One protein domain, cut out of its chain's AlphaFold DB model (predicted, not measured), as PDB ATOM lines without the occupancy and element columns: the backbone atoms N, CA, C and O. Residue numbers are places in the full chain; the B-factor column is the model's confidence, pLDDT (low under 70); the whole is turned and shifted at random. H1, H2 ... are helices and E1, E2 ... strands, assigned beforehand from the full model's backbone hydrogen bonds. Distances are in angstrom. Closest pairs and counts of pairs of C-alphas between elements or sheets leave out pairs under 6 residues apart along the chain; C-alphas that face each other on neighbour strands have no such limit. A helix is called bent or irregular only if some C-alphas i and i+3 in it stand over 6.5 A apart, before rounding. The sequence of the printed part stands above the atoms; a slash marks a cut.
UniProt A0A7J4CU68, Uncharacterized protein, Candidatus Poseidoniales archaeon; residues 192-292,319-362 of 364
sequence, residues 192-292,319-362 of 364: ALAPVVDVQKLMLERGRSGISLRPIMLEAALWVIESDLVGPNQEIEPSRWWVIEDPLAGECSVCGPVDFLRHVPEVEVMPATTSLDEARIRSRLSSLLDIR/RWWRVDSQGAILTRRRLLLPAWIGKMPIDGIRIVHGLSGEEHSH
ATOM      1  N   ALA A 192     155.758 158.061 136.929       89.94
ATOM      2  CA  ALA A 192     155.477 159.252 136.132       89.94
ATOM      3  C   ALA A 192     156.756 159.783 135.484       89.94
ATOM      4  O   ALA A 192     157.828 159.631 136.064       89.94
ATOM      5  N   LEU A 193     156.654 160.395 134.303       89.12
ATOM      6  CA  LEU A 193     157.792 161.019 133.616       89.12
ATOM      7  C   LEU A 193     157.704 162.545 133.646       89.12
ATOM      8  O   LEU A 193     156.613 163.117 133.641       89.12
ATOM      9  N   ALA A 194     158.868 163.193 133.656       85.44
ATOM     10  CA  ALA A 194     158.975 164.633 133.461       85.44
ATOM     11  C   ALA A 194     158.764 164.989 131.978       85.44
ATOM     12  O   ALA A 194     159.158 164.214 131.099       85.44
ATOM     13  N   PRO A 195     158.145 166.142 131.666       87.19
ATOM     14  CA  PRO A 195     158.081 166.613 130.293       87.19
ATOM     15  C   PRO A 195     159.484 166.935 129.776       87.19
ATOM     16  O   PRO A 195     160.264 167.595 130.456       87.19
ATOM     17  N   VAL A 196     159.776 166.505 128.549       86.88
ATOM     18  CA  VAL A 196     161.017 166.863 127.834       86.88
ATOM     19  C   VAL A 196     160.799 168.120 126.987       86.88
ATOM     20  O   VAL A 196     161.732 168.859 126.682       86.88
ATOM     21  N   VAL A 197     159.547 168.377 126.613       86.25
ATOM     22  CA  VAL A 197     159.162 169.481 125.738       86.25
ATOM     23  C   VAL A 197     158.797 170.721 126.549       86.25
ATOM     24  O   VAL A 197     157.907 170.677 127.399       86.25
ATOM     25  N   ASP A 198     159.405 171.860 126.213       87.44
ATOM     26  CA  ASP A 198     158.905 173.172 126.631       87.44
ATOM     27  C   ASP A 198     157.686 173.541 125.779       87.44
ATOM     28  O   ASP A 198     157.791 173.991 124.633       87.44
ATOM     29  N   VAL A 199     156.502 173.330 126.352       87.94
ATOM     30  CA  VAL A 199     155.239 173.558 125.650       87.94
ATOM     31  C   VAL A 199     155.008 175.031 125.303       87.94
ATOM     32  O   VAL A 199     154.373 175.323 124.291       87.94
ATOM     33  N   GLN A 200     155.525 175.972 126.099       86.25
ATOM     34  CA  GLN A 200     155.332 177.402 125.844       86.25
ATOM     35  C   GLN A 200     156.158 177.836 124.638       86.25
ATOM     36  O   GLN A 200     155.635 178.485 123.726       86.25
ATOM     37  N   LYS A 201     157.420 177.394 124.592       89.12
ATOM     38  CA  LYS A 201     158.287 177.578 123.426       89.12
ATOM     39  C   LYS A 201     157.694 176.914 122.181       89.12
ATOM     40  O   LYS A 201     157.587 177.568 121.146       89.12
ATOM     41  N   LEU A 202     157.221 175.673 122.295       88.56
ATOM     42  CA  LEU A 202     156.609 174.946 121.179       88.56
ATOM     43  C   LEU A 202     155.390 175.684 120.601       88.56
ATOM     44  O   LEU A 202     155.237 175.793 119.384       88.56
ATOM     45  N   MET A 203     154.506 176.202 121.459       86.50
ATOM     46  CA  MET A 203     153.334 176.957 121.004       86.50
ATOM     47  C   MET A 203     153.723 178.285 120.352       86.50
ATOM     48  O   MET A 203     153.106 178.680 119.361       86.50
ATOM     49  N   LEU A 204     154.754 178.961 120.865       88.50
ATOM     50  CA  LEU A 204     155.290 180.176 120.254       88.50
ATOM     51  C   LEU A 204     155.824 179.902 118.841       88.50
ATOM     52  O   LEU A 204     155.445 180.605 117.905       88.50
ATOM     53  N   GLU A 205     156.633 178.855 118.672       89.69
ATOM     54  CA  GLU A 205     157.204 178.444 117.377       89.69
ATOM     55  C   GLU A 205     156.126 178.062 116.354       89.69
ATOM     56  O   GLU A 205     156.274 178.318 115.159       89.69
ATOM     57  N   ARG A 206     154.996 177.520 116.818       87.38
ATOM     58  CA  ARG A 206     153.825 177.200 115.982       87.38
ATOM     59  C   ARG A 206     152.907 178.401 115.712       87.38
ATOM     60  O   ARG A 206     151.827 178.222 115.149       87.38
ATOM     61  N   GLY A 207     153.294 179.617 116.109       85.88
ATOM     62  CA  GLY A 207     152.503 180.838 115.902       85.88
ATOM     63  C   GLY A 207     151.232 180.907 116.755       85.88
ATOM     64  O   GLY A 207     150.276 181.595 116.402       85.88
ATOM     65  N   ARG A 208     151.204 180.172 117.869       82.44
ATOM     66  CA  ARG A 208     150.054 179.985 118.765       82.44
ATOM     67  C   ARG A 208     150.361 180.468 120.186       82.44
ATOM     68  O   ARG A 208     149.934 179.872 121.174       82.44
ATOM     69  N   SER A 209     151.118 181.556 120.302       78.69
ATOM     70  CA  SER A 209     151.413 182.170 121.596       78.69
ATOM     71  C   SER A 209     150.136 182.664 122.290       78.69
ATOM     72  O   SER A 209     149.184 183.113 121.652       78.69
ATOM     73  N   GLY A 210     150.101 182.554 123.621       77.88
ATOM     74  CA  GLY A 210     148.970 183.004 124.440       77.88
ATOM     75  C   GLY A 210     147.815 182.006 124.585       77.88
ATOM     76  O   GLY A 210     146.811 182.336 125.215       77.88
ATOM     77  N   ILE A 211     147.933 180.785 124.049       83.25
ATOM     78  CA  ILE A 211     146.948 179.725 124.298       83.25
ATOM     79  C   ILE A 211     147.122 179.175 125.715       83.25
ATOM     80  O   ILE A 211     148.201 178.734 126.104       83.25
ATOM     81  N   SER A 212     146.030 179.172 126.486       84.56
ATOM     82  CA  SER A 212     146.014 178.564 127.816       84.56
ATOM     83  C   SER A 212     146.011 177.041 127.696       84.56
ATOM     84  O   SER A 212     145.071 176.439 127.168       84.56
ATOM     85  N   LEU A 213     147.091 176.441 128.187       88.69
ATOM     86  CA  LEU A 213     147.307 175.005 128.250       88.69
ATOM     87  C   LEU A 213     147.347 174.569 129.709       88.69
ATOM     88  O   LEU A 213     148.067 175.152 130.521       88.69
ATOM     89  N   ARG A 214     146.574 173.538 130.041       91.94
ATOM     90  CA  ARG A 214     146.507 172.971 131.387       91.94
ATOM     91  C   ARG A 214     147.287 171.656 131.432       91.94
ATOM     92  O   ARG A 214     147.037 170.812 130.572       91.94
ATOM     93  N   PRO A 215     148.193 171.458 132.404       92.50
ATOM     94  CA  PRO A 215     148.908 170.198 132.545       92.50
ATOM     95  C   PRO A 215     147.953 169.076 132.962       92.50
ATOM     96  O   PRO A 215     147.081 169.268 133.815       92.50
ATOM     97  N   ILE A 216     148.136 167.914 132.348       93.25
ATOM     98  CA  ILE A 216     147.458 166.655 132.658       93.25
ATOM     99  C   ILE A 216     148.480 165.515 132.605       93.25
ATOM    100  O   ILE A 216     149.524 165.642 131.965       93.25
ATOM    101  N   MET A 217     148.169 164.391 133.245       93.50
ATOM    102  CA  MET A 217     148.901 163.142 133.038       93.50
ATOM    103  C   MET A 217     148.079 162.196 132.170       93.50
ATOM    104  O   MET A 217     146.867 162.092 132.333       93.50
ATOM    105  N   LEU A 218     148.733 161.470 131.276       92.00
ATOM    106  CA  LEU A 218     148.127 160.418 130.469       92.00
ATOM    107  C   LEU A 218     148.469 159.073 131.094       92.00
ATOM    108  O   LEU A 218     149.642 158.772 131.312       92.00
ATOM    109  N   GLU A 219     147.464 158.252 131.363       92.38
ATOM    110  CA  GLU A 219     147.685 156.881 131.793       92.38
ATOM    111  C   GLU A 219     148.188 156.033 130.621       92.38
ATOM    112  O   GLU A 219     147.498 155.811 129.631       92.38
ATOM    113  N   ALA A 220     149.416 155.560 130.765       92.00
ATOM    114  CA  ALA A 220     150.161 154.731 129.838       92.00
ATOM    115  C   ALA A 220     150.603 153.436 130.535       92.00
ATOM    116  O   ALA A 220     150.413 153.239 131.744       92.00
ATOM    117  N   ALA A 221     151.231 152.538 129.780       91.31
ATOM    118  CA  ALA A 221     151.858 151.354 130.352       91.31
ATOM    119  C   ALA A 221     153.353 151.308 130.053       91.31
ATOM    120  O   ALA A 221     153.789 151.532 128.928       91.31
ATOM    121  N   LEU A 222     154.127 150.962 131.077       91.69
ATOM    122  CA  LEU A 222     155.524 150.585 130.948       91.69
ATOM    123  C   LEU A 222     155.627 149.062 130.980       91.69
ATOM    124  O   LEU A 222     155.257 148.425 131.968       91.69
ATOM    125  N   TRP A 223     156.162 148.484 129.917       92.12
ATOM    126  CA  TRP A 223     156.486 147.071 129.821       92.12
ATOM    127  C   TRP A 223     157.975 146.880 130.088       92.12
ATOM    128  O   TRP A 223     158.819 147.360 129.334       92.12
ATOM    129  N   VAL A 224     158.295 146.175 131.170       91.50
ATOM    130  CA  VAL A 224     159.650 145.703 131.457       91.50
ATOM    131  C   VAL A 224     159.779 144.308 130.867       91.50
ATOM    132  O   VAL A 224     159.049 143.395 131.259       91.50
ATOM    133  N   ILE A 225     160.680 144.172 129.903       92.62
ATOM    134  CA  ILE A 225     160.870 142.958 129.115       92.62
ATOM    135  C   ILE A 225     162.239 142.403 129.459       92.62
ATOM    136  O   ILE A 225     163.243 143.073 129.231       92.62
ATOM    137  N   GLU A 226     162.274 141.188 129.988       91.94
ATOM    138  CA  GLU A 226     163.508 140.446 130.240       91.94
ATOM    139  C   GLU A 226     163.541 139.246 129.299       91.94
ATOM    140  O   GLU A 226     162.638 138.406 129.321       91.94
ATOM    141  N   SER A 227     164.537 139.204 128.419       92.31
ATOM    142  CA  SER A 227     164.728 138.105 127.473       92.31
ATOM    143  C   SER A 227     166.167 138.074 126.966       92.31
ATOM    144  O   SER A 227     166.935 139.015 127.170       92.31
ATOM    145  N   ASP A 228     166.512 137.002 126.272       91.69
ATOM    146  CA  ASP A 228     167.803 136.837 125.636       91.69
ATOM    147  C   ASP A 228     167.770 137.326 124.183       91.69
ATOM    148  O   ASP A 228     166.816 137.086 123.432       91.69
ATOM    149  N   LEU A 229     168.848 137.981 123.759       90.44
ATOM    150  CA  LEU A 229     169.169 138.186 122.356       90.44
ATOM    151  C   LEU A 229     169.989 137.002 121.848       90.44
ATOM    152  O   LEU A 229     171.069 136.708 122.358       90.44
ATOM    153  N   VAL A 230     169.489 136.358 120.799       90.81
ATOM    154  CA  VAL A 230     170.147 135.243 120.126       90.81
ATOM    155  C   VAL A 230     170.878 135.763 118.894       90.81
ATOM    156  O   VAL A 230     170.266 136.226 117.923       90.81
ATOM    157  N   GLY A 231     172.203 135.694 118.946       87.69
ATOM    158  CA  GLY A 231     173.099 136.041 117.856       87.69
ATOM    159  C   GLY A 231     173.112 134.990 116.737       87.69
ATOM    160  O   GLY A 231     172.618 133.867 116.887       87.69
ATOM    161  N   PRO A 232     173.733 135.310 115.592       84.62
ATOM    162  CA  PRO A 232     173.757 134.434 114.419       84.62
ATOM    163  C   PRO A 232     174.464 133.089 114.658       84.62
ATOM    164  O   PRO A 232     174.195 132.132 113.935       84.62
ATOM    165  N   ASN A 233     175.357 133.022 115.648       84.88
ATOM    166  CA  ASN A 233     176.134 131.832 115.994       84.88
ATOM    167  C   ASN A 233     175.559 131.091 117.215       84.88
ATOM    168  O   ASN A 233     176.273 130.315 117.841       84.88
ATOM    169  N   GLN A 234     174.286 131.335 117.557       85.00
ATOM    170  CA  GLN A 234     173.641 130.858 118.793       85.00
ATOM    171  C   GLN A 234     174.270 131.421 120.078       85.00
ATOM    172  O   GLN A 234     174.136 130.846 121.153       85.00
ATOM    173  N   GLU A 235     174.946 132.562 119.966       86.81
ATOM    174  CA  GLU A 235     175.365 133.363 121.114       86.81
ATOM    175  C   GLU A 235     174.112 133.866 121.837       86.81
ATOM    176  O   GLU A 235     173.187 134.351 121.187       86.81
ATOM    177  N   ILE A 236     174.067 133.723 123.159       87.25
ATOM    178  CA  ILE A 236     172.932 134.133 123.992       87.25
ATOM    179  C   ILE A 236     173.393 135.298 124.855       87.25
ATOM    180  O   ILE A 236     174.395 135.188 125.565       87.25
ATOM    181  N   GLU A 237     172.657 136.400 124.796       85.62
ATOM    182  CA  GLU A 237     172.937 137.600 125.572       85.62
ATOM    183  C   GLU A 237     171.693 138.031 126.356       85.62
ATOM    184  O   GLU A 237     170.735 138.511 125.746       85.62
ATOM    185  N   PRO A 238     171.691 137.907 127.693       88.00
ATOM    186  CA  PRO A 238     170.568 138.356 128.504       88.00
ATOM    187  C   PRO A 238     170.437 139.876 128.435       88.00
ATOM    188  O   PRO A 238     171.430 140.605 128.489       88.00
ATOM    189  N   SER A 239     169.207 140.362 128.302       87.19
ATOM    190  CA  SER A 239     168.913 141.780 128.107       87.19
ATOM    191  C   SER A 239     167.608 142.194 128.790       87.19
ATOM    192  O   SER A 239     166.689 141.391 128.986       87.19
ATOM    193  N   ARG A 240     167.526 143.482 129.153       90.31
ATOM    194  CA  ARG A 240     166.327 144.096 129.733       90.31
ATOM    195  C   ARG A 240     165.974 145.379 128.999       90.31
ATOM    196  O   ARG A 240     166.753 146.331 128.997       90.31
ATOM    197  N   TRP A 241     164.750 145.435 128.487       90.56
ATOM    198  CA  TRP A 241     164.210 146.604 127.801       90.56
ATOM    199  C   TRP A 241     163.022 147.193 128.534       90.56
ATOM    200  O   TRP A 241     162.261 146.494 129.208       90.56
ATOM    201  N   TRP A 242     162.855 148.494 128.349       90.44
ATOM    202  CA  TRP A 242     161.673 149.233 128.739       90.44
ATOM    203  C   TRP A 242     160.929 149.632 127.467       90.44
ATOM    204  O   TRP A 242     161.516 150.179 126.534       90.44
ATOM    205  N   VAL A 243     159.641 149.312 127.407       91.44
ATOM    206  CA  VAL A 243     158.768 149.664 126.286       91.44
ATOM    207  C   VAL A 243     157.596 150.466 126.815       91.44
ATOM    208  O   VAL A 243     156.867 150.003 127.693       91.44
ATOM    209  N   ILE A 244     157.415 151.668 126.281       90.44
ATOM    210  CA  ILE A 244     156.288 152.535 126.610       90.44
ATOM    211  C   ILE A 244     155.178 152.268 125.604       90.44
ATOM    212  O   ILE A 244     155.385 152.302 124.392       90.44
ATOM    213  N   GLU A 245     153.997 151.989 126.126       90.44
ATOM    214  CA  GLU A 245     152.749 151.958 125.381       90.44
ATOM    215  C   GLU A 245     152.056 153.311 125.552       90.44
ATOM    216  O   GLU A 245     151.539 153.612 126.631       90.44
ATOM    217  N   ASP A 246     152.082 154.124 124.496       86.75
ATOM    218  CA  ASP A 246     151.521 155.473 124.502       86.75
ATOM    219  C   ASP A 246     150.023 155.439 124.127       86.75
ATOM    220  O   ASP A 246     149.672 154.980 123.032       86.75
ATOM    221  N   PRO A 247     149.120 155.932 124.998       81.06
ATOM    222  CA  PRO A 247     147.680 155.931 124.745       81.06
ATOM    223  C   PRO A 247     147.238 156.900 123.635       81.06
ATOM    224  O   PRO A 247     146.144 156.732 123.095       81.06
ATOM    225  N   LEU A 248     148.034 157.924 123.301       77.50
ATOM    226  CA  LEU A 248     147.704 158.915 122.271       77.50
ATOM    227  C   LEU A 248     148.207 158.511 120.888       77.50
ATOM    228  O   LEU A 248     147.483 158.683 119.904       77.50
ATOM    229  N   ALA A 249     149.427 157.979 120.812       71.69
ATOM    230  CA  ALA A 249     149.992 157.496 119.556       71.69
ATOM    231  C   ALA A 249     149.426 156.119 119.161       71.69
ATOM    232  O   ALA A 249     149.352 155.791 117.979       71.69
ATOM    233  N   GLY A 250     149.010 155.298 120.137       71.88
ATOM    234  CA  GLY A 250     148.623 153.900 119.900       71.88
ATOM    235  C   GLY A 250     149.808 153.004 119.509       71.88
ATOM    236  O   GLY A 250     149.629 151.859 119.070       71.88
ATOM    237  N   GLU A 251     151.024 153.524 119.669       77.62
ATOM    238  CA  GLU A 251     152.281 152.881 119.319       77.62
ATOM    239  C   GLU A 251     153.037 152.425 120.572       77.62
ATOM    240  O   GLU A 251     152.836 152.922 121.682       77.62
ATOM    241  N   CYS A 252     153.902 151.428 120.383       85.38
ATOM    242  CA  CYS A 252     154.857 151.003 121.398       85.38
ATOM    243  C   CYS A 252     156.238 151.469 120.972       85.38
ATOM    244  O   CYS A 252     156.661 151.155 119.859       85.38
ATOM    245  N   SER A 253     156.954 152.140 121.862       85.19
ATOM    246  CA  SER A 253     158.323 152.572 121.609       85.19
ATOM    247  C   SER A 253     159.261 152.000 122.663       85.19
ATOM    248  O   SER A 253     158.936 151.931 123.850       85.19
ATOM    249  N   VAL A 254     160.432 151.542 122.220       85.00
ATOM    250  CA  VAL A 254     161.517 151.169 123.131       85.00
ATOM    251  C   VAL A 254     162.115 152.457 123.672       85.00
ATOM    252  O   VAL A 254     162.489 153.335 122.892       85.00
ATOM    253  N   CYS A 255     162.214 152.573 124.991       81.06
ATOM    254  CA  CYS A 255     162.866 153.703 125.633       81.06
ATOM    255  C   CYS A 255     164.176 153.272 126.300       81.06
ATOM    256  O   CYS A 255     164.352 152.127 126.724       81.06
ATOM    257  N   GLY A 256     165.122 154.210 126.346       74.00
ATOM    258  CA  GLY A 256     166.340 154.072 127.134       74.00
ATOM    259  C   GLY A 256     166.069 154.267 128.631       74.00
ATOM    260  O   GLY A 256     164.912 154.258 129.061       74.00
ATOM    261  N   PRO A 257     167.120 154.469 129.444       71.38
ATOM    262  CA  PRO A 257     166.923 154.890 130.822       71.38
ATOM    263  C   PRO A 257     166.167 156.227 130.827       71.38
ATOM    264  O   PRO A 257     166.595 157.194 130.203       71.38
ATOM    265  N   VAL A 258     165.012 156.243 131.489       73.38
ATOM    266  CA  VAL A 258     164.183 157.434 131.693       73.38
ATOM    267  C   VAL A 258     164.165 157.805 133.168       73.38
ATOM    268  O   VAL A 258     164.082 156.931 134.036       73.38
ATOM    269  N   ASP A 259     164.203 159.106 133.439       70.69
ATOM    270  CA  ASP A 259     164.102 159.635 134.791       70.69
ATOM    271  C   ASP A 259     162.635 159.712 135.213       70.69
ATOM    272  O   ASP A 259     161.830 160.480 134.677       70.69
ATOM    273  N   PHE A 260     162.277 158.878 136.187       83.31
ATOM    274  CA  PHE A 260     160.955 158.922 136.794       83.31
ATOM    275  C   PHE A 260     160.858 160.083 137.783       83.31
ATOM    276  O   PHE A 260     161.759 160.307 138.596       83.31
ATOM    277  N   LEU A 261     159.720 160.773 137.768       77.62
ATOM    278  CA  LEU A 261     159.376 161.746 138.793       77.62
ATOM    279  C   LEU A 261     159.329 161.057 140.157       77.62
ATOM    280  O   LEU A 261     158.727 159.994 140.320       77.62
ATOM    281  N   ARG A 262     159.947 161.695 141.153       70.25
ATOM    282  CA  ARG A 262     159.967 161.195 142.537       70.25
ATOM    283  C   ARG A 262     158.586 161.260 143.191       70.25
ATOM    284  O   ARG A 262     158.270 160.422 144.027       70.25
ATOM    285  N   HIS A 263     157.777 162.236 142.782       77.00
ATOM    286  CA  HIS A 263     156.395 162.409 143.204       77.00
ATOM    287  C   HIS A 263     155.516 162.594 141.974       77.00
ATOM    288  O   HIS A 263     155.841 163.380 141.084       77.00
ATOM    289  N   VAL A 264     154.400 161.871 141.928       83.19
ATOM    290  CA  VAL A 264     153.392 162.062 140.887       83.19
ATOM    291  C   VAL A 264     152.696 163.402 141.144       83.19
ATOM    292  O   VAL A 264     152.164 163.583 142.241       83.19
ATOM    293  N   PRO A 265     152.687 164.342 140.182       79.62
ATOM    294  CA  PRO A 265     152.002 165.616 140.356       79.62
ATOM    295  C   PRO A 265     150.502 165.416 140.609       79.62
ATOM    296  O   PRO A 265     149.869 164.585 139.958       79.62
ATOM    297  N   GLU A 266     149.915 166.220 141.500       85.12
ATOM    298  CA  GLU A 266     148.466 166.249 141.753       85.12
ATOM    299  C   GLU A 266     147.720 166.981 140.625       85.12
ATOM    300  O   GLU A 266     147.118 168.040 140.808       85.12
ATOM    301  N   VAL A 267     147.791 166.429 139.419       88.25
ATOM    302  CA  VAL A 267     147.061 166.916 138.246       88.25
ATOM    303  C   VAL A 267     146.085 165.853 137.758       88.25
ATOM    304  O   VAL A 267     146.148 164.686 138.139       88.25
ATOM    305  N   GLU A 268     145.147 166.266 136.912       90.50
ATOM    306  CA  GLU A 268     144.167 165.347 136.345       90.50
ATOM    307  C   GLU A 268     144.856 164.243 135.534       90.50
ATOM    308  O   GLU A 268     145.689 164.525 134.669       90.50
ATOM    309  N   VAL A 269     144.478 162.994 135.808       91.38
ATOM    310  CA  VAL A 269     144.920 161.824 135.050       91.38
ATOM    311  C   VAL A 269     143.841 161.462 134.040       91.38
ATOM    312  O   VAL A 269     142.720 161.118 134.412       91.38
ATOM    313  N   MET A 270     144.193 161.507 132.761       88.94
ATOM    314  CA  MET A 270     143.360 161.011 131.680       88.94
ATOM    315  C   MET A 270     143.595 159.502 131.515       88.94
ATOM    316  O   MET A 270     144.743 159.097 131.313       88.94
ATOM    317  N   PRO A 271     142.549 158.663 131.599       85.25
ATOM    318  CA  PRO A 271     142.705 157.217 131.563       85.25
ATOM    319  C   PRO A 271     143.108 156.709 130.176       85.25
ATOM    320  O   PRO A 271     142.791 157.319 129.150       85.25
ATOM    321  N   ALA A 272     143.750 155.543 130.150       81.12
ATOM    322  CA  ALA A 272     144.093 154.863 128.910       81.12
ATOM    323  C   ALA A 272     142.811 154.400 128.198       81.12
ATOM    324  O   ALA A 272     142.007 153.655 128.761       81.12
ATOM    325  N   THR A 273     142.621 154.800 126.943       72.69
ATOM    326  CA  THR A 273     141.498 154.327 126.113       72.69
ATOM    327  C   THR A 273     141.771 152.951 125.512       72.69
ATOM    328  O   THR A 273     140.846 152.174 125.267       72.69
ATOM    329  N   THR A 274     143.046 152.627 125.301       72.19
ATOM    330  CA  THR A 274     143.514 151.346 124.781       72.19
ATOM    331  C   THR A 274     144.589 150.765 125.681       72.19
ATOM    332  O   THR A 274     145.431 151.486 126.202       72.19
ATOM    333  N   SER A 275     144.552 149.445 125.848       78.06
ATOM    334  CA  SER A 275     145.538 148.683 126.603       78.06
ATOM    335  C   SER A 275     145.887 147.425 125.819       78.06
ATOM    336  O   SER A 275     144.995 146.656 125.447       78.06
ATOM    337  N   LEU A 276     147.171 147.186 125.596       80.44
ATOM    338  CA  LEU A 276     147.671 145.941 125.039       80.44
ATOM    339  C   LEU A 276     147.646 144.851 126.109       80.44
ATOM    340  O   LEU A 276     147.865 145.095 127.298       80.44
ATOM    341  N   ASP A 277     147.335 143.638 125.667       84.94
ATOM    342  CA  ASP A 277     147.506 142.432 126.458       84.94
ATOM    343  C   ASP A 277     148.901 141.843 126.212       84.94
ATOM    344  O   ASP A 277     149.631 142.224 125.288       84.94
ATOM    345  N   GLU A 278     149.276 140.882 127.053       86.00
ATOM    346  CA  GLU A 278     150.583 140.235 126.966       86.00
ATOM    347  C   GLU A 278     150.801 139.546 125.602       86.00
ATOM    348  O   GLU A 278     151.899 139.560 125.051       86.00
ATOM    349  N   ALA A 279     149.746 138.986 125.003       87.50
ATOM    350  CA  ALA A 279     149.837 138.325 123.703       87.50
ATOM    351  C   ALA A 279     150.167 139.310 122.566       87.50
ATOM    352  O   ALA A 279     150.994 139.003 121.700       87.50
ATOM    353  N   ARG A 280     149.551 140.501 122.565       87.00
ATOM    354  CA  ARG A 280     149.813 141.538 121.557       87.00
ATOM    355  C   ARG A 280     151.176 142.186 121.726       87.00
ATOM    356  O   ARG A 280     151.803 142.481 120.714       87.00
ATOM    357  N   ILE A 281     151.653 142.414 122.953       88.25
ATOM    358  CA  ILE A 281     153.017 142.937 123.125       88.25
ATOM    359  C   ILE A 281     154.046 141.876 122.716       88.25
ATOM    360  O   ILE A 281     155.000 142.193 122.006       88.25
ATOM    361  N   ARG A 282     153.796 140.594 123.035       90.31
ATOM    362  CA  ARG A 282     154.671 139.473 122.661       90.31
ATOM    363  C   ARG A 282     154.837 139.339 121.146       90.31
ATOM    364  O   ARG A 282     155.945 139.105 120.673       90.31
ATOM    365  N   SER A 283     153.766 139.544 120.373       90.06
ATOM    366  CA  SER A 283     153.837 139.514 118.903       90.06
ATOM    367  C   SER A 283     154.582 140.708 118.294       90.06
ATOM    368  O   SER A 283     155.037 140.618 117.155       90.06
ATOM    369  N   ARG A 284     154.747 141.806 119.046       89.44
ATOM    370  CA  ARG A 284     155.496 143.001 118.630       89.44
ATOM    371  C   ARG A 284     156.981 142.953 119.005       89.44
ATOM    372  O   ARG A 284     157.742 143.747 118.461       89.44
ATOM    373  N   LEU A 285     157.415 142.032 119.873       89.00
ATOM    374  CA  LEU A 285     158.788 141.998 120.405       89.00
ATOM    375  C   LEU A 285     159.865 141.960 119.324       89.00
ATOM    376  O   LEU A 285     160.813 142.728 119.403       89.00
ATOM    377  N   SER A 286     159.708 141.122 118.298       87.31
ATOM    378  CA  SER A 286     160.693 141.031 117.213       87.31
ATOM    379  C   SER A 286     160.816 142.340 116.436       87.31
ATOM    380  O   SER A 286     161.914 142.765 116.100       87.31
ATOM    381  N   SER A 287     159.699 143.028 116.199       88.31
ATOM    382  CA  SER A 287     159.710 144.325 115.520       88.31
ATOM    383  C   SER A 287     160.318 145.438 116.372       88.31
ATOM    384  O   SER A 287     160.781 146.425 115.808       88.31
ATOM    385  N   LEU A 288     160.257 145.317 117.700       86.38
ATOM    386  CA  LEU A 288     160.723 146.344 118.632       86.38
ATOM    387  C   LEU A 288     162.184 146.137 119.051       86.38
ATOM    388  O   LEU A 288     162.904 147.113 119.223       86.38
ATOM    389  N   LEU A 289     162.608 144.885 119.241       87.88
ATOM    390  CA  LEU A 289     163.836 144.543 119.968       87.88
ATOM    391  C   LEU A 289     164.898 143.843 119.112       87.88
ATOM    392  O   LEU A 289     166.028 143.702 119.577       87.88
ATOM    393  N   ASP A 290     164.581 143.399 117.889       86.88
ATOM    394  CA  ASP A 290     165.597 142.824 117.003       86.88
ATOM    395  C   ASP A 290     166.604 143.909 116.595       86.88
ATOM    396  O   ASP A 290     166.243 144.953 116.047       86.88
ATOM    397  N   ILE A 291     167.893 143.640 116.803       86.25
ATOM    398  CA  ILE A 291     168.969 144.595 116.510       86.25
ATOM    399  C   ILE A 291     169.915 144.063 115.435       86.25
ATOM    400  O   ILE A 291     170.122 142.855 115.270       86.25
ATOM    401  N   ARG A 292     170.539 144.985 114.696       81.50
ATOM    402  CA  ARG A 292     171.626 144.674 113.762       81.50
ATOM    403  C   ARG A 292     172.952 145.144 114.330       81.50
ATOM    404  O   ARG A 292     173.115 146.327 114.608       81.50
ATOM    405  N   ARG A 319     174.872 141.588 111.120       81.88
ATOM    406  CA  ARG A 319     174.190 140.357 111.526       81.88
ATOM    407  C   ARG A 319     173.040 140.677 112.472       81.88
ATOM    408  O   ARG A 319     173.105 141.620 113.259       81.88
ATOM    409  N   TRP A 320     171.981 139.884 112.360       87.38
ATOM    410  CA  TRP A 320     170.812 139.989 113.223       87.38
ATOM    411  C   TRP A 320     171.073 139.338 114.575       87.38
ATOM    412  O   TRP A 320     171.543 138.203 114.628       87.38
ATOM    413  N   TRP A 321     170.688 140.048 115.624       89.06
ATOM    414  CA  TRP A 321     170.471 139.522 116.962       89.06
ATOM    415  C   TRP A 321     168.980 139.616 117.240       89.06
ATOM    416  O   TRP A 321     168.394 140.690 117.092       89.06
ATOM    417  N   ARG A 322     168.363 138.479 117.551       91.06
ATOM    418  CA  ARG A 322     166.905 138.369 117.649       91.06
ATOM    419  C   ARG A 322     166.483 138.091 119.067       91.06
ATOM    420  O   ARG A 322     167.092 137.252 119.722       91.06
ATOM    421  N   VAL A 323     165.425 138.749 119.514       91.75
ATOM    422  CA  VAL A 323     164.887 138.493 120.850       91.75
ATOM    423  C   VAL A 323     164.197 137.127 120.905       91.75
ATOM    424  O   VAL A 323     163.422 136.770 120.008       91.75
ATOM    425  N   ASP A 324     164.423 136.368 121.976       91.44
ATOM    426  CA  ASP A 324     163.595 135.202 122.269       91.44
ATOM    427  C   ASP A 324     162.212 135.650 122.768       91.44
ATOM    428  O   ASP A 324     161.957 135.885 123.951       91.44
ATOM    429  N   SER A 325     161.282 135.778 121.825       87.69
ATOM    430  CA  SER A 325     159.896 136.153 122.122       87.69
ATOM    431  C   SER A 325     159.125 135.119 122.954       87.69
ATOM    432  O   SER A 325     158.121 135.487 123.566       87.69
ATOM    433  N   GLN A 326     159.531 133.843 122.976       87.50
ATOM    434  CA  GLN A 326     158.813 132.786 123.704       87.50
ATOM    435  C   GLN A 326     159.290 132.691 125.153       87.50
ATOM    436  O   GLN A 326     158.460 132.585 126.054       87.50
ATOM    437  N   GLY A 327     160.602 132.799 125.375       86.19
ATOM    438  CA  GLY A 327     161.211 132.841 126.707       86.19
ATOM    439  C   GLY A 327     161.040 134.170 127.448       86.19
ATOM    440  O   GLY A 327     161.289 134.225 128.650       86.19
ATOM    441  N   ALA A 328     160.588 135.233 126.768       90.19
ATOM    442  CA  ALA A 328     160.500 136.569 127.356       90.19
ATOM    443  C   ALA A 328     159.548 136.646 128.562       90.19
ATOM    444  O   ALA A 328     158.360 136.297 128.465       90.19
ATOM    445  N   ILE A 329     160.060 137.200 129.662       91.94
ATOM    446  CA  ILE A 329     159.302 137.597 130.848       91.94
ATOM    447  C   ILE A 329     158.822 139.035 130.640       91.94
ATOM    448  O   ILE A 329     159.609 139.933 130.343       91.94
ATOM    449  N   LEU A 330     157.516 139.250 130.791       92.31
ATOM    450  CA  LEU A 330     156.858 140.529 130.540       92.31
ATOM    451  C   LEU A 330     156.217 141.029 131.833       92.31
ATOM    452  O   LEU A 330     155.299 140.405 132.358       92.31
ATOM    453  N   THR A 331     156.681 142.169 132.340       91.00
ATOM    454  CA  THR A 331     156.099 142.813 133.523       91.00
ATOM    455  C   THR A 331     155.487 144.146 133.134       91.00
ATOM    456  O   THR A 331     156.190 145.056 132.697       91.00
ATOM    457  N   ARG A 332     154.173 144.284 133.316       90.38
ATOM    458  CA  ARG A 332     153.459 145.535 133.057       90.38
ATOM    459  C   ARG A 332     153.410 146.406 134.307       90.38
ATOM    460  O   ARG A 332     153.071 145.929 135.389       90.38
ATOM    461  N   ARG A 333     153.671 147.699 134.142       89.56
ATOM    462  CA  ARG A 333     153.505 148.727 135.172       89.56
ATOM    463  C   ARG A 333     152.697 149.901 134.649       89.56
ATOM    464  O   ARG A 333     152.760 150.232 133.469       89.56
ATOM    465  N   ARG A 334     151.953 150.536 135.552       90.94
ATOM    466  CA  ARG A 334     151.239 151.778 135.267       90.94
ATOM    467  C   ARG A 334     152.240 152.928 135.181       90.94
ATOM    468  O   ARG A 334     153.081 153.076 136.070       90.94
ATOM    469  N   LEU A 335     152.151 153.694 134.099       92.44
ATOM    470  CA  LEU A 335     153.005 154.838 133.806       92.44
ATOM    471  C   LEU A 335     152.128 156.057 133.534       92.44
ATOM    472  O   LEU A 335     151.071 155.939 132.929       92.44
ATOM    473  N   LEU A 336     152.569 157.226 133.965       93.31
ATOM    474  CA  LEU A 336     151.907 158.496 133.735       93.31
ATOM    475  C   LEU A 336     152.812 159.357 132.855       93.31
ATOM    476  O   LEU A 336     153.930 159.701 133.248       93.31
ATOM    477  N   LEU A 337     152.336 159.688 131.658       92.75
ATOM    478  CA  LEU A 337     153.057 160.545 130.720       92.75
ATOM    479  C   LEU A 337     152.590 161.996 130.875       92.75
ATOM    480  O   LEU A 337     151.386 162.235 130.975       92.75
ATOM    481  N   PRO A 338     153.504 162.973 130.883       93.06
ATOM    482  CA  PRO A 338     153.139 164.378 130.964       93.06
ATOM    483  C   PRO A 338     152.486 164.823 129.654       93.06
ATOM    484  O   PRO A 338     152.929 164.451 128.566       93.06
ATOM    485  N   ALA A 339     151.448 165.646 129.745       94.06
ATOM    486  CA  ALA A 339     150.814 166.264 128.589       94.06
ATOM    487  C   ALA A 339     150.119 167.574 128.967       94.06
ATOM    488  O   ALA A 339     149.967 167.917 130.141       94.06
ATOM    489  N   TRP A 340     149.654 168.306 127.957       93.56
ATOM    490  CA  TRP A 340     148.846 169.503 128.162       93.56
ATOM    491  C   TRP A 340     147.586 169.470 127.329       93.56
ATOM    492  O   TRP A 340     147.632 169.135 126.152       93.56
ATOM    493  N   ILE A 341     146.471 169.888 127.916       92.62
ATOM    494  CA  ILE A 341     145.197 170.034 127.219       92.62
ATOM    495  C   ILE A 341     144.843 171.512 127.075       92.62
ATOM    496  O   ILE A 341     144.960 172.293 128.022       92.62
ATOM    497  N   GLY A 342     144.399 171.910 125.887       89.62
ATOM    498  CA  GLY A 342     143.985 173.283 125.617       89.62
ATOM    499  C   GLY A 342     142.957 173.377 124.510       89.62
ATOM    500  O   GLY A 342     142.842 172.500 123.653       89.62
ATOM    501  N   LYS A 343     142.195 174.469 124.530       88.50
ATOM    502  CA  LYS A 343     141.226 174.779 123.483       88.50
ATOM    503  C   LYS A 343     141.880 175.669 122.434       88.50
ATOM    504  O   LYS A 343     142.131 176.847 122.681       88.50
ATOM    505  N   MET A 344     142.106 175.106 121.257       84.50
ATOM    506  CA  MET A 344     142.607 175.830 120.099       84.50
ATOM    507  C   MET A 344     141.464 176.622 119.441       84.50
ATOM    508  O   MET A 344     140.341 176.112 119.367       84.50
ATOM    509  N   PRO A 345     141.712 177.845 118.930       78.88
ATOM    510  CA  PRO A 345     140.666 178.673 118.321       78.88
ATOM    511  C   PRO A 345     139.978 178.033 117.108       78.88
ATOM    512  O   PRO A 345     138.779 178.220 116.921       78.88
ATOM    513  N   ILE A 346     140.733 177.285 116.298       78.44
ATOM    514  CA  ILE A 346     140.263 176.658 115.052       78.44
ATOM    515  C   ILE A 346     140.071 175.150 115.245       78.44
ATOM    516  O   ILE A 346     139.067 174.581 114.833       78.44
ATOM    517  N   ASP A 347     141.030 174.513 115.911       78.50
ATOM    518  CA  ASP A 347     141.201 173.061 115.906       78.50
ATOM    519  C   ASP A 347     140.497 172.318 117.053       78.50
ATOM    520  O   ASP A 347     140.690 171.111 117.210       78.50
ATOM    521  N   GLY A 348     139.702 173.026 117.859       85.69
ATOM    522  CA  GLY A 348     138.996 172.452 119.004       85.69
ATOM    523  C   GLY A 348     139.925 172.094 120.165       85.69
ATOM    524  O   GLY A 348     140.961 172.727 120.367       85.69
ATOM    525  N   ILE A 349     139.536 171.114 120.980       89.69
ATOM    526  CA  ILE A 349     140.351 170.675 122.118       89.69
ATOM    527  C   ILE A 349     141.497 169.802 121.601       89.69
ATOM    528  O   ILE A 349     141.279 168.813 120.898       89.69
ATOM    529  N   ARG A 350     142.724 170.177 121.957       90.38
ATOM    530  CA  ARG A 350     143.945 169.456 121.601       90.38
ATOM    531  C   ARG A 350     144.708 169.051 122.848       90.38
ATOM    532  O   ARG A 350     144.709 169.779 123.842       90.38
ATOM    533  N   ILE A 351     145.361 167.900 122.755       91.69
ATOM    534  CA  ILE A 351     146.324 167.417 123.737       91.69
ATOM    535  C   ILE A 351     147.710 167.473 123.107       91.69
ATOM    536  O   ILE A 351     147.910 166.943 122.018       91.69
ATOM    537  N   VAL A 352     148.652 168.116 123.786       91.62
ATOM    538  CA  VAL A 352     150.066 168.165 123.414       91.62
ATOM    539  C   VAL A 352     150.811 167.123 124.241       91.62
ATOM    540  O   VAL A 352     150.802 167.203 125.471       91.62
ATOM    541  N   HIS A 353     151.442 166.155 123.583       91.44
ATOM    542  CA  HIS A 353     152.203 165.097 124.244       91.44
ATOM    543  C   HIS A 353     153.537 165.633 124.790       91.44
ATOM    544  O   HIS A 353     154.295 166.280 124.067       91.44
ATOM    545  N   GLY A 354     153.848 165.370 126.063       88.00
ATOM    546  CA  GLY A 354     154.975 166.005 126.757       88.00
ATOM    547  C   GLY A 354     156.357 165.428 126.483       88.00
ATOM    548  O   GLY A 354     157.350 166.042 126.878       88.00
ATOM    549  N   LEU A 355     156.437 164.292 125.788       87.56
ATOM    550  CA  LEU A 355     157.713 163.725 125.342       87.56
ATOM    551  C   LEU A 355     158.017 164.044 123.873       87.56
ATOM    552  O   LEU A 355     159.165 164.310 123.540       87.56
ATOM    553  N   SER A 356     157.004 164.027 123.001       87.06
ATOM    554  CA  SER A 356     157.183 164.202 121.547       87.06
ATOM    555  C   SER A 356     156.808 165.597 121.041       87.06
ATOM    556  O   SER A 356     157.277 166.015 119.987       87.06
ATOM    557  N   GLY A 357     155.952 166.330 121.760       86.62
ATOM    558  CA  GLY A 357     155.404 167.612 121.308       86.62
ATOM    559  C   GLY A 357     154.331 167.472 120.222       86.62
ATOM    560  O   GLY A 357     153.908 168.470 119.624       86.62
ATOM    561  N   GLU A 358     153.888 166.249 119.932       89.31
ATOM    562  CA  GLU A 358     152.811 165.995 118.978       89.31
ATOM    563  C   GLU A 358     151.453 166.440 119.527       89.31
ATOM    564  O   GLU A 358     151.192 166.404 120.731       89.31
ATOM    565  N   GLU A 359     150.589 166.910 118.627       88.69
ATOM    566  CA  GLU A 359     149.251 167.400 118.949       88.69
ATOM    567  C   GLU A 359     148.185 166.400 118.502       88.69
ATOM    568  O   GLU A 359     147.994 166.164 117.309       88.69
ATOM    569  N   HIS A 360     147.411 165.895 119.454       87.19
ATOM    570  CA  HIS A 360     146.324 164.956 119.204       87.19
ATOM    571  C   HIS A 360     144.974 165.651 119.384       87.19
ATOM    572  O   HIS A 360     144.768 166.438 120.313       87.19
ATOM    573  N   SER A 361     144.032 165.380 118.479       85.44
ATOM    574  CA  SER A 361     142.644 165.826 118.634       85.44
ATOM    575  C   SER A 361     141.983 165.087 119.786       85.44
ATOM    576  O   SER A 361     141.925 163.859 119.767       85.44
ATOM    577  N   HIS A 362     141.416 165.820 120.741       79.44
ATOM    578  CA  HIS A 362     140.624 165.230 121.812       79.44
ATOM    579  C   HIS A 362     139.146 165.556 121.596       79.44
ATOM    580  O   HIS A 362     138.732 166.715 121.648       79.44
TER     581      HIS A 362
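What this domain is: This is residues 192 to 292 and 319 to 362 of the 364 residues of an uncharacterized protein of Candidatus Poseidoniales archaeon (UniProt A0A7J4CU68). A long, arched and strongly twisted sheet is built on two long strands, E1 and E5, that run side by side in opposite directions. Towards one end E2 and E4 pair with E1 on its two sides, E3 pairs with E2 near the middle of the whole, and the sheet curls round helix H2; at the other end E6 and E7 extend the sheet beyond E5, with the short helix H1 on the opposite face from H2. The 145 printed residues hold two named helices and seven named strands, in the order H1 E1 E2 E3 H2 E4 E5 E6 E7; the class is mixed, helices and strands. The sheet is branched at E1, and its neighbour pairs are antiparallel. The whole is only just loose, close to compact, with a radius of gyration of the C-alphas of 17.9 A, and only just a rod, spanning 58 by 29 by 26 A.

Where its parts are: H1 is residues 199 to 205, beginning at C-alpha 199 (155.239, 173.558, 125.650). E1, residues 213 to 230, is 46.6 A long and bends by 60 degrees at residue 227. E2, residues 236 to 245, is 27.0 A long, and E3 is residues 252 to 255. H2, residues 278 to 289, is 15.6 A long and irregular: C-alphas 283 and 286 are 7.2 A apart. E4 is residues 319 to 323. E5, residues 329 to 344, is 43.1 A long. E6, residues 348 to 353, is 16.0 A long, and E7, residues 359 to 361, ends at C-alpha 361 (142.644, 165.826, 118.634).

How they stand to each other: E2 lies on one side of E1, and E4 and E5 on the other side. The pairing is staggered: residues 213 to 226 of E1 pair with E5, where N 218 and O 337 are 2.8 A apart, and residues 221 to 230 with E2, where N 223 and O 243 are 2.8 A apart. Residues 229 to 230 of E1 pair with E4, N 230 to O 322 at 2.8 A. E1 E2 E3 and E5 E6 E7 are meanders, each strand the antiparallel neighbour of the one before. Within hydrogen-bond range are N 244 of E2 and O 253 of E3 at 2.9 A, N 350 of E6 and O 342 of E5 at 2.9 A, and N 360 of E7 and O 351 of E6 at 2.8 A. H2 is on the sheet; its closest C-alphas to E4 are Ser 286 and Val 323, 6.1 A. H1 is on the opposite face, its closest C-alphas to E6 being Val 199 and Val 352, 7.8 A. Each O i to N i+4 pair is within hydrogen-bond range in H1, and 6 of 8 in H2.

The domain as a whole: The C-alphas farthest apart are those of Asn 233 and Pro 345, 58.8 A. The link from E3 to H2, residues 256 to 277, is long; its residues 269 to 270 pair parallel with residues 217 to 218 of E1. Residues 293 to 318 are not printed, and C-alphas 292 and 319 are 5.5 A apart across the cut. The mean pLDDT of the printed part is 86.6, and no printed residue is under 70.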